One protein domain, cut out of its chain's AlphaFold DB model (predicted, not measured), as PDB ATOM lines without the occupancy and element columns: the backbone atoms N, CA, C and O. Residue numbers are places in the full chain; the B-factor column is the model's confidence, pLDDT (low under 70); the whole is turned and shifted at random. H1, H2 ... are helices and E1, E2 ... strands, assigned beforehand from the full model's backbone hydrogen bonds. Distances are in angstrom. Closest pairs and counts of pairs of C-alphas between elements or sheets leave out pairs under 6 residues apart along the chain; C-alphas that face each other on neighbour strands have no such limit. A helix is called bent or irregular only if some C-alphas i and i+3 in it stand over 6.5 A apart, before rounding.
ATOM      1  N   GLY A  87      31.698  43.185 -55.415       76.38
ATOM      2  CA  GLY A  87      30.452  43.346 -54.682       76.38
ATOM      3  C   GLY A  87      30.713  43.388 -53.178       76.38
ATOM      4  O   GLY A  87      31.679  42.795 -52.679       76.38
ATOM      5  N   PHE A  88      29.838  44.086 -52.466       79.81
ATOM      6  CA  PHE A  88      29.856  44.222 -51.018       79.81
ATOM      7  C   PHE A  88      28.521  43.742 -50.451       79.81
ATOM      8  O   PHE A  88      27.463  44.059 -50.986       79.81
ATOM      9  N   CYS A  89      28.581  42.969 -49.375       80.44
ATOM     10  CA  CYS A  89      27.415  42.586 -48.596       80.44
ATOM     11  C   CYS A  89      27.760  42.719 -47.117       80.44
ATOM     12  O   CYS A  89      28.836  42.282 -46.691       80.44
ATOM     13  N   GLU A  90      26.855  43.320 -46.352       82.00
ATOM     14  CA  GLU A  90      26.970  43.437 -44.907       82.00
ATOM     15  C   GLU A  90      25.804  42.714 -44.232       82.00
ATOM     16  O   GLU A  90      24.649  42.905 -44.608       82.00
ATOM     17  N   TRP A  91      26.110  41.892 -43.229       83.81
ATOM     18  CA  TRP A  91      25.117  41.286 -42.349       83.81
ATOM     19  C   TRP A  91      25.274  41.819 -40.941       83.81
ATOM     20  O   TRP A  91      26.387  41.953 -40.423       83.81
ATOM     21  N   HIS A  92      24.135  42.084 -40.312       86.38
ATOM     22  CA  HIS A  92      24.053  42.466 -38.911       86.38
ATOM     23  C   HIS A  92      23.491  41.275 -38.144       86.38
ATOM     24  O   HIS A  92      22.406  40.789 -38.453       86.38
ATOM     25  N   VAL A  93      24.255  40.783 -37.172       85.06
ATOM     26  CA  VAL A  93      23.851  39.668 -36.314       85.06
ATOM     27  C   VAL A  93      23.752  40.184 -34.889       85.06
ATOM     28  O   VAL A  93      24.735  40.672 -34.331       85.06
ATOM     29  N   GLU A  94      22.567  40.079 -34.296       87.81
ATOM     30  CA  GLU A  94      22.333  40.400 -32.891       87.81
ATOM     31  C   GLU A  94      22.154  39.101 -32.104       87.81
ATOM     32  O   GLU A  94      21.341  38.249 -32.454       87.81
ATOM     33  N   VAL A  95      22.963  38.933 -31.060       87.06
ATOM     34  CA  VAL A  95      22.906  37.799 -30.142       87.06
ATOM     35  C   VAL A  95      22.369  38.291 -28.814       87.06
ATOM     36  O   VAL A  95      22.922  39.213 -28.208       87.06
ATOM     37  N   HIS A  96      21.296  37.648 -28.373       87.06
ATOM     38  CA  HIS A  96      20.626  37.931 -27.117       87.06
ATOM     39  C   HIS A  96      20.965  36.850 -26.098       87.06
ATOM     40  O   HIS A  96      20.846  35.661 -26.380       87.06
ATOM     41  N   GLY A  97      21.382  37.295 -24.924       86.31
ATOM     42  CA  GLY A  97      21.560  36.491 -23.731       86.31
ATOM     43  C   GLY A  97      20.646  36.968 -22.605       86.31
ATOM     44  O   GLY A  97      19.821  37.872 -22.770       86.31
ATOM     45  N   GLU A  98      20.840  36.392 -21.429       84.19
ATOM     46  CA  GLU A  98      20.138  36.734 -20.202       84.19
ATOM     47  C   GLU A  98      21.071  37.465 -19.237       84.19
ATOM     48  O   GLU A  98      22.185  37.029 -18.940       84.19
ATOM     49  N   ALA A  99      20.613  38.619 -18.748       78.94
ATOM     50  CA  ALA A  99      21.362  39.392 -17.772       78.94
ATOM     51  C   ALA A  99      21.316  38.684 -16.413       78.94
ATOM     52  O   ALA A  99      20.248  38.534 -15.824       78.94
ATOM     53  N   ILE A 100      22.484  38.305 -15.899       78.50
ATOM     54  CA  ILE A 100      22.635  37.682 -14.586       78.50
ATOM     55  C   ILE A 100      23.752  38.374 -13.803       78.50
ATOM     56  O   ILE A 100      24.665  38.965 -14.389       78.50
ATOM     57  N   HIS A 101      23.676  38.330 -12.472       79.88
ATOM     58  CA  HIS A 101      24.741  38.851 -11.620       79.88
ATOM     59  C   HIS A 101      26.052  38.106 -11.913       79.88
ATOM     60  O   HIS A 101      26.053  36.883 -12.050       79.88
ATOM     61  N   SER A 102      27.178  38.818 -11.995       77.81
ATOM     62  CA  SER A 102      28.462  38.241 -12.432       77.81
ATOM     63  C   SER A 102      28.930  37.066 -11.566       77.81
ATOM     64  O   SER A 102      29.539  36.130 -12.076       77.81
ATOM     65  N   SER A 103      28.582  37.055 -10.276       81.44
ATOM     66  CA  SER A 103      28.868  35.934  -9.364       81.44
ATOM     67  C   SER A 103      28.110  34.641  -9.691       81.44
ATOM     68  O   SER A 103      28.466  33.586  -9.180       81.44
ATOM     69  N   MET A 104      27.072  34.708 -10.526       80.50
ATOM     70  CA  MET A 104      26.252  33.570 -10.957       80.50
ATOM     71  C   MET A 104      26.568  33.149 -12.401       80.50
ATOM     72  O   MET A 104      25.855  32.332 -12.975       80.50
ATOM     73  N   ALA A 105      27.640  33.680 -13.003       77.19
ATOM     74  CA  ALA A 105      27.979  33.443 -14.408       77.19
ATOM     75  C   ALA A 105      28.210  31.962 -14.763       77.19
ATOM     76  O   ALA A 105      28.026  31.588 -15.916       77.19
ATOM     77  N   LEU A 106      28.576  31.115 -13.796       81.38
ATOM     78  CA  LEU A 106      28.799  29.676 -14.000       81.38
ATOM     79  C   LEU A 106      27.579  28.804 -13.655       81.38
ATOM     80  O   LEU A 106      27.683  27.579 -13.651       81.38
ATOM     81  N   MET A 107      26.431  29.409 -13.339       82.69
ATOM     82  CA  MET A 107      25.192  28.659 -13.142       82.69
ATOM     83  C   MET A 107      24.615  28.206 -14.483       82.69
ATOM     84  O   MET A 107      24.766  28.876 -15.498       82.69
ATOM     85  N   ASN A 108      23.888  27.091 -14.477       80.69
ATOM     86  CA  ASN A 108      23.201  26.556 -15.659       80.69
ATOM     87  C   ASN A 108      22.104  27.481 -16.223       80.69
ATOM     88  O   ASN A 108      21.654  27.273 -17.344       80.69
ATOM     89  N   THR A 109      21.673  28.483 -15.456       79.50
ATOM     90  CA  THR A 109      20.725  29.520 -15.877       79.50
ATOM     91  C   THR A 109      21.408  30.740 -16.498       79.50
ATOM     92  O   THR A 109      20.728  31.702 -16.838       79.50
ATOM     93  N   SER A 110      22.742  30.771 -16.596       80.75
ATOM     94  CA  SER A 110      23.445  31.891 -17.220       80.75
ATOM     95  C   SER A 110      23.434  31.760 -18.747       80.75
ATOM     96  O   SER A 110      23.652  30.689 -19.313       80.75
ATOM     97  N   CYS A 111      23.194  32.874 -19.436       82.69
ATOM     98  CA  CYS A 111      23.305  32.952 -20.889       82.69
ATOM     99  C   CYS A 111      23.984  34.271 -21.259       82.69
ATOM    100  O   CYS A 111      23.338  35.270 -21.546       82.69
ATOM    101  N   ASN A 112      25.309  34.318 -21.186       84.75
ATOM    102  CA  ASN A 112      26.052  35.528 -21.512       84.75
ATOM    103  C   ASN A 112      26.206  35.660 -23.032       84.75
ATOM    104  O   ASN A 112      26.871  34.842 -23.670       84.75
ATOM    105  N   ALA A 113      25.660  36.735 -23.606       84.62
ATOM    106  CA  ALA A 113      25.727  36.974 -25.048       84.62
ATOM    107  C   ALA A 113      27.174  36.987 -25.584       84.62
ATOM    108  O   ALA A 113      27.418  36.580 -26.721       84.62
ATOM    109  N   ASN A 114      28.147  37.409 -24.767       82.00
ATOM    110  CA  ASN A 114      29.557  37.444 -25.159       82.00
ATOM    111  C   ASN A 114      30.149  36.038 -25.313       82.00
ATOM    112  O   ASN A 114      30.876  35.786 -26.276       82.00
ATOM    113  N   ASP A 115      29.805  35.129 -24.399       83.50
ATOM    114  CA  ASP A 115      30.298  33.750 -24.413       83.50
ATOM    115  C   ASP A 115      29.693  32.979 -25.593       83.50
ATOM    116  O   ASP A 115      30.376  32.179 -26.229       83.50
ATOM    117  N   CYS A 116      28.450  33.294 -25.970       83.12
ATOM    118  CA  CYS A 116      27.803  32.752 -27.167       83.12
ATOM    119  C   CYS A 116      28.402  33.307 -28.478       83.12
ATOM    120  O   CYS A 116      28.534  32.592 -29.476       83.12
ATOM    121  N   VAL A 117      28.776  34.591 -28.501       86.44
ATOM    122  CA  VAL A 117      29.325  35.255 -29.696       86.44
ATOM    123  C   VAL A 117      30.770  34.862 -29.989       86.44
ATOM    124  O   VAL A 117      31.133  34.718 -31.158       86.44
ATOM    125  N   ALA A 118      31.602  34.679 -28.964       85.69
ATOM    126  CA  ALA A 118      33.023  34.377 -29.124       85.69
ATOM    127  C   ALA A 118      33.324  33.176 -30.058       85.69
ATOM    128  O   ALA A 118      34.091  33.359 -31.013       85.69
ATOM    129  N   PRO A 119      32.720  31.980 -29.880       87.38
ATOM    130  CA  PRO A 119      32.954  30.852 -30.781       87.38
ATOM    131  C   PRO A 119      32.418  31.125 -32.189       87.38
ATOM    132  O   PRO A 119      33.072  30.778 -33.170       87.38
ATOM    133  N   THR A 120      31.291  31.830 -32.306       84.62
ATOM    134  CA  THR A 120      30.699  32.212 -33.597       84.62
ATOM    135  C   THR A 120      31.660  33.073 -34.421       84.62
ATOM    136  O   THR A 120      31.877  32.812 -35.606       84.62
ATOM    137  N   VAL A 121      32.312  34.057 -33.791       86.12
ATOM    138  CA  VAL A 121      33.336  34.898 -34.435       86.12
ATOM    139  C   VAL A 121      34.523  34.062 -34.916       86.12
ATOM    140  O   VAL A 121      35.007  34.266 -36.033       86.12
ATOM    141  N   ALA A 122      34.991  33.112 -34.102       87.25
ATOM    142  CA  ALA A 122      36.087  32.222 -34.475       87.25
ATOM    143  C   ALA A 122      35.712  31.333 -35.676       87.25
ATOM    144  O   ALA A 122      36.467  31.265 -36.650       87.25
ATOM    145  N   SER A 123      34.519  30.731 -35.662       87.75
ATOM    146  CA  SER A 123      33.996  29.934 -36.774       87.75
ATOM    147  C   SER A 123      33.866  30.756 -38.060       87.75
ATOM    148  O   SER A 123      34.304  30.310 -39.120       87.75
ATOM    149  N   MET A 124      33.340  31.983 -37.978       85.44
ATOM    150  CA  MET A 124      33.202  32.879 -39.134       85.44
ATOM    151  C   MET A 124      34.556  33.272 -39.731       85.44
ATOM    152  O   MET A 124      34.705  33.287 -40.954       85.44
ATOM    153  N   ARG A 125      35.570  33.525 -38.893       84.69
ATOM    154  CA  ARG A 125      36.949  33.737 -39.366       84.69
ATOM    155  C   ARG A 125      37.493  32.501 -40.080       84.69
ATOM    156  O   ARG A 125      38.085  32.640 -41.148       84.69
ATOM    157  N   GLY A 126      37.245  31.306 -39.542       87.00
ATOM    158  CA  GLY A 126      37.599  30.038 -40.185       87.00
ATOM    159  C   GLY A 126      37.001  29.903 -41.589       87.00
ATOM    160  O   GLY A 126      37.725  29.632 -42.547       87.00
ATOM    161  N   VAL A 127      35.701  30.179 -41.737       85.50
ATOM    162  CA  VAL A 127      35.021  30.206 -43.045       85.50
ATOM    163  C   VAL A 127      35.649  31.247 -43.974       85.50
ATOM    164  O   VAL A 127      35.916  30.946 -45.139       85.50
ATOM    165  N   GLY A 128      35.947  32.446 -43.463       83.06
ATOM    166  CA  GLY A 128      36.630  33.503 -44.209       83.06
ATOM    167  C   GLY A 128      37.964  33.042 -44.805       83.06
ATOM    168  O   GLY A 128      38.194  33.234 -45.999       83.06
ATOM    169  N   PHE A 129      38.803  32.355 -44.022       84.56
ATOM    170  CA  PHE A 129      40.075  31.802 -44.505       84.56
ATOM    171  C   PHE A 129      39.890  30.728 -45.580       84.56
ATOM    172  O   PHE A 129      40.629  30.710 -46.566       84.56
ATOM    173  N   VAL A 130      38.906  29.838 -45.420       85.19
ATOM    174  CA  VAL A 130      38.607  28.802 -46.422       85.19
ATOM    175  C   VAL A 130      38.164  29.437 -47.740       85.19
ATOM    176  O   VAL A 130      38.645  29.044 -48.804       85.19
ATOM    177  N   LEU A 131      37.286  30.442 -47.686       80.75
ATOM    178  CA  LEU A 131      36.815  31.163 -48.871       80.75
ATOM    179  C   LEU A 131      37.940  31.937 -49.558       80.75
ATOM    180  O   LEU A 131      38.042  31.900 -50.789       80.75
ATOM    181  N   GLN A 132      38.812  32.577 -48.781       80.56
ATOM    182  CA  GLN A 132      39.970  33.283 -49.312       80.56
ATOM    183  C   GLN A 132      40.942  32.322 -50.000       80.56
ATOM    184  O   GLN A 132      41.376  32.604 -51.112       80.56
ATOM    185  N   LYS A 133      41.233  31.155 -49.406       82.50
ATOM    186  CA  LYS A 133      42.082  30.132 -50.041       82.50
ATOM    187  C   LYS A 133      41.482  29.586 -51.335       82.50
ATOM    188  O   LYS A 133      42.217  29.376 -52.291       82.50
ATOM    189  N   LYS A 134      40.166  29.350 -51.374       79.38
ATOM    190  CA  LYS A 134      39.493  28.789 -52.558       79.38
ATOM    191  C   LYS A 134      39.371  29.781 -53.711       79.38
ATOM    192  O   LYS A 134      39.476  29.379 -54.861       79.38
ATOM    193  N   THR A 135      39.095  31.049 -53.411       73.31
ATOM    194  CA  THR A 135      38.739  32.039 -54.443       73.31
ATOM    195  C   THR A 135      39.814  33.094 -54.681       73.31
ATOM    196  O   THR A 135      39.712  33.837 -55.652       73.31
ATOM    197  N   GLY A 136      40.791  33.242 -53.780       67.75
ATOM    198  CA  GLY A 136      41.828  34.284 -53.799       67.75
ATOM    199  C   GLY A 136      41.318  35.722 -53.623       67.75
ATOM    200  O   GLY A 136      42.079  36.613 -53.255       67.75
ATOM    201  N   MET A 137      40.028  35.971 -53.870       64.25
ATOM    202  CA  MET A 137      39.465  37.309 -54.062       64.25
ATOM    203  C   MET A 137      38.255  37.601 -53.171       64.25
ATOM    204  O   MET A 137      37.939  38.784 -52.986       64.25
ATOM    205  N   THR A 138      37.617  36.563 -52.615       69.25
ATOM    206  CA  THR A 138      36.508  36.678 -51.658       69.25
ATOM    207  C   THR A 138      37.027  36.578 -50.235       69.25
ATOM    208  O   THR A 138      37.762  35.649 -49.910       69.25
ATOM    209  N   TYR A 139      36.607  37.494 -49.371       72.81
ATOM    210  CA  TYR A 139      36.878  37.398 -47.940       72.81
ATOM    211  C   TYR A 139      35.659  37.825 -47.130       72.81
ATOM    212  O   TYR A 139      34.858  38.650 -47.578       72.81
ATOM    213  N   ILE A 140      35.530  37.232 -45.945       77.75
ATOM    214  CA  ILE A 140      34.554  37.607 -44.924       77.75
ATOM    215  C   ILE A 140      35.338  38.148 -43.738       77.75
ATOM    216  O   ILE A 140      36.262  37.494 -43.251       77.75
ATOM    217  N   GLN A 141      34.972  39.335 -43.281       76.25
ATOM    218  CA  GLN A 141      35.581  39.989 -42.140       76.25
ATOM    219  C   GLN A 141      34.505  40.363 -41.125       76.25
ATOM    220  O   GLN A 141      33.465  40.914 -41.475       76.25
ATOM    221  N   VAL A 142      34.787  40.102 -39.851       77.75
ATOM    222  CA  VAL A 142      34.041  40.714 -38.749       77.75
ATOM    223  C   VAL A 142      34.555  42.143 -38.610       77.75
ATOM    224  O   VAL A 142      35.709  42.342 -38.224       77.75
ATOM    225  N   SER A 143      33.749  43.125 -39.006       68.00
ATOM    226  CA  SER A 143      34.151  44.535 -39.041       68.00
ATOM    227  C   SER A 143      34.005  45.202 -37.677       68.00
ATOM    228  O   SER A 143      34.825  46.045 -37.314       68.00
ATOM    229  N   ARG A 144      32.992  44.809 -36.895       68.81
ATOM    230  CA  ARG A 144      32.720  45.391 -35.579       68.81
ATOM    231  C   ARG A 144      32.002  44.408 -34.659       68.81
ATOM    232  O   ARG A 144      31.098  43.700 -35.095       68.81
ATOM    233  N   THR A 145      32.363  44.446 -33.380       65.38
ATOM    234  CA  THR A 145      31.641  43.774 -32.295       65.38
ATOM    235  C   THR A 145      31.304  44.815 -31.234       65.38
ATOM    236  O   THR A 145      32.202  45.494 -30.741       65.38
ATOM    237  N   ILE A 146      30.024  44.973 -30.901       71.50
ATOM    238  CA  ILE A 146      29.562  45.872 -29.834       71.50
ATOM    239  C   ILE A 146      28.867  45.021 -28.783       71.50
ATOM    240  O   ILE A 146      27.912  44.316 -29.093       71.50
ATOM    241  N   THR A 147      29.323  45.103 -27.539       62.97
ATOM    242  CA  THR A 147      28.732  44.379 -26.415       62.97
ATOM    243  C   THR A 147      28.086  45.382 -25.462       62.97
ATOM    244  O   THR A 147      28.699  46.377 -25.073       62.97
ATOM    245  N   GLN A 148      26.821  45.163 -25.102       56.31
ATOM    246  CA  GLN A 148      26.135  45.940 -24.068       56.31
ATOM    247  C   GLN A 148      25.780  45.019 -22.901       56.31
ATOM    248  O   GLN A 148      24.939  44.132 -23.032       56.31
ATOM    249  N   ARG A 149      26.456  45.251 -21.762       57.69
ATOM    250  CA  ARG A 149      26.162  44.717 -20.415       57.69
ATOM    251  C   ARG A 149      25.514  43.318 -20.415       57.69
ATOM    252  O   ARG A 149      24.344  43.191 -20.074       57.69
ATOM    253  N   HIS A 150      26.290  42.294 -20.792       61.97
ATOM    254  CA  HIS A 150      25.993  40.843 -20.735       61.97
ATOM    255  C   HIS A 150      24.752  40.321 -21.494       61.97
ATOM    256  O   HIS A 150      24.672  39.124 -21.762       61.97
ATOM    257  N   ARG A 151      23.814  41.189 -21.889       69.44
ATOM    258  CA  ARG A 151      22.521  40.817 -22.478       69.44
ATOM    259  C   ARG A 151      22.522  40.813 -24.000       69.44
ATOM    260  O   ARG A 151      21.809  40.017 -24.595       69.44
ATOM    261  N   THR A 152      23.295  41.690 -24.632       76.31
ATOM    262  CA  THR A 152      23.273  41.817 -26.092       76.31
ATOM    263  C   THR A 152      24.675  41.989 -26.647       76.31
ATOM    264  O   THR A 152      25.448  42.830 -26.178       76.31
ATOM    265  N   ALA A 153      24.976  41.227 -27.693       79.31
ATOM    266  CA  ALA A 153      26.171  41.380 -28.502       79.31
ATOM    267  C   ALA A 153      25.775  41.554 -29.975       79.31
ATOM    268  O   ALA A 153      25.009  40.767 -30.520       79.31
ATOM    269  N   ARG A 154      26.291  42.599 -30.622       81.06
ATOM    270  CA  ARG A 154      26.064  42.893 -32.042       81.06
ATOM    271  C   ARG A 154      27.334  42.650 -32.833       81.06
ATOM    272  O   ARG A 154      28.398  43.144 -32.456       81.06
ATOM    273  N   LEU A 155      27.204  41.932 -33.938       80.00
ATOM    274  CA  LEU A 155      28.265  41.614 -34.880       80.00
ATOM    275  C   LEU A 155      27.931  42.198 -36.248       80.00
ATOM    276  O   LEU A 155      26.828  42.021 -36.760       80.00
ATOM    277  N   TYR A 156      28.927  42.833 -36.851       78.56
ATOM    278  CA  TYR A 156      28.866  43.330 -38.217       78.56
ATOM    279  C   TYR A 156      29.802  42.482 -39.071       78.56
ATOM    280  O   TYR A 156      31.002  42.381 -38.796       78.56
ATOM    281  N   LEU A 157      29.236  41.825 -40.077       80.69
ATOM    282  CA  LEU A 157      29.933  40.901 -40.959       80.69
ATOM    283  C   LEU A 157      29.948  41.480 -42.356       80.69
ATOM    284  O   LEU A 157      28.897  41.751 -42.919       80.69
ATOM    285  N   GLN A 158      31.130  41.618 -42.934       79.94
ATOM    286  CA  GLN A 158      31.298  42.146 -44.276       79.94
ATOM    287  C   GLN A 158      31.887  41.071 -45.175       79.94
ATOM    288  O   GLN A 158      32.936  40.504 -44.869       79.94
ATOM    289  N   ARG A 159      31.239  40.816 -46.310       78.69
ATOM    290  CA  ARG A 159      31.803  40.034 -47.411       78.69
ATOM    291  C   ARG A 159      32.101  40.958 -48.571       78.69
ATOM    292  O   ARG A 159      31.225  41.681 -49.039       78.69
ATOM    293  N   ARG A 160      33.323  40.858 -49.085       73.00
ATOM    294  CA  ARG A 160      33.659  41.367 -50.416       73.00
ATOM    295  C   ARG A 160      33.910  40.198 -51.340       73.00
ATOM    296  O   ARG A 160      34.672  39.301 -50.990       73.00
ATOM    297  N   GLN A 161      33.284  40.216 -52.507       72.81
ATOM    298  CA  GLN A 161      33.397  39.156 -53.502       72.81
ATOM    299  C   GLN A 161      33.573  39.771 -54.883       72.81
ATOM    300  O   GLN A 161      32.844  40.685 -55.251       72.81
ATOM    301  N   LEU A 162      34.514  39.248 -55.670       60.41
ATOM    302  CA  LEU A 162      34.491  39.500 -57.105       60.41
ATOM    303  C   LEU A 162      33.358  38.658 -57.695       60.41
ATOM    304  O   LEU A 162      33.363  37.436 -57.526       60.41
ATOM    305  N   TRP A 163      32.389  39.295 -58.344       49.91
ATOM    306  CA  TRP A 163      31.396  38.556 -59.118       49.91
ATOM    307  C   TRP A 163      32.125  37.788 -60.220       49.91
ATOM    308  O   TRP A 163      32.996  38.344 -60.899       49.91
TER     309      TRP A 163
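Overview. This is residues 87 to 163 of the 185 residues of the protein "Glutamamyl carboxypeptidase putativemetallo-peptidase Clan MH Family M18" of Leptomonas pyrrhocoris (UniProt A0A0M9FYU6). One long helix, H1, packs lengthwise on one face of a narrow, twisted sheet of three long strands, E1, E3 and E2, making a slender slab of two layers; the sheet's opposite face has no named helix on it. The link from E1 to H1, residues 97 to 112, loops round at one end and lengthens the whole. The printed part has 77 residues, with one named helix and three named strands in the order E1, H1, E2, E3, and its class is mixed, helices and strands. The sheet's order is E1, E3, E2, antiparallel throughout. The whole is loose, with a radius of gyration of the C-alphas of 15.3 A, and its C-alphas span 48 by 18 by 12 A, a rod in outline.

Along the chain. E1, residues 87 to 96, begins the printed part with C-alpha 87 at (30.452, 43.346, -54.682) and measures 29.8 A from first to last C-alpha. Residues 97 to 112 follow with no named element. H1, residues 113 to 135, begins with C-alpha 113 at (25.727, 36.974, -25.048) and measures 32.5 A. It is irregular, but only just: C-alphas 116 and 119 are 6.6 A apart, and its line is a rough one. E2, residues 139 to 148, measures 27.5 A. E3, residues 152 to 162, is the longest strand by residues, with 11, and measures 33.1 A. It ends with C-alpha 162 at (34.491, 39.500, -57.105), one residue before the printed part ends at Trp 163.

Arrangement. In the sheet E3 is the inner strand, and E1 and E2 are the edge strands. E1 and E3 are antiparallel neighbours, with 163 degrees between their directions. C-alphas 90 and 158 face each other at 4.6 A, and N 91 and O 157, 2.8 A apart, are within hydrogen-bond range, as are N 155 and O 93 at 2.8 A. E3 and E2 are antiparallel neighbours at 165 degrees and form a hairpin. C-alphas 159 and 140 face each other at 4.4 A, and N 141 and O 158 are within hydrogen-bond range at 2.8 A, as are N 154 and O 146 at 2.8 A. The sheet's C-alphas lie up to 4.6 A off their best plane. H1 is on the sheet, at a height over the sheet of 9.1 A, and lies over E3 and E2. It runs along the strands, at 2 degrees to E3 on the local plane. The closest C-alphas of H1 and E2 are those of Gly 128 and Ile 140, 4.7 A apart; those of H1 and E3 are Ala 113 and Thr 152, at 5.5 A; those of E1 and H1 are His 96 and Ala 113, at 5.6 A. E1, H1 and E2 form a split strand-helix-strand unit, two strands running the same way with a helix between them along the chain and E3 between them in the sheet; its crossover is right-handed. In H1, 17 of 19 O i to N i+4 pairs are within hydrogen-bond range.

Size, cuts and confidence. The two C-alphas farthest apart are those of Ser 103 and Trp 163, at 49.9 A, while those of Gly 87 and Trp 163, the first and last printed, are 6.6 A apart. The printed part has no cut. The link from E1 to H1 is long, with 16 residues, and its C-alphas lie 13 to 25 A from the mean of the C-alphas. The links from H1 to E2 and from E2 to E3 are tight, with 3 residues each. The mean pLDDT of the printed part is 78.5, and 13 residues are under 70: 136 to 138, 143 to 145, 147 to 151, and 162 to 163.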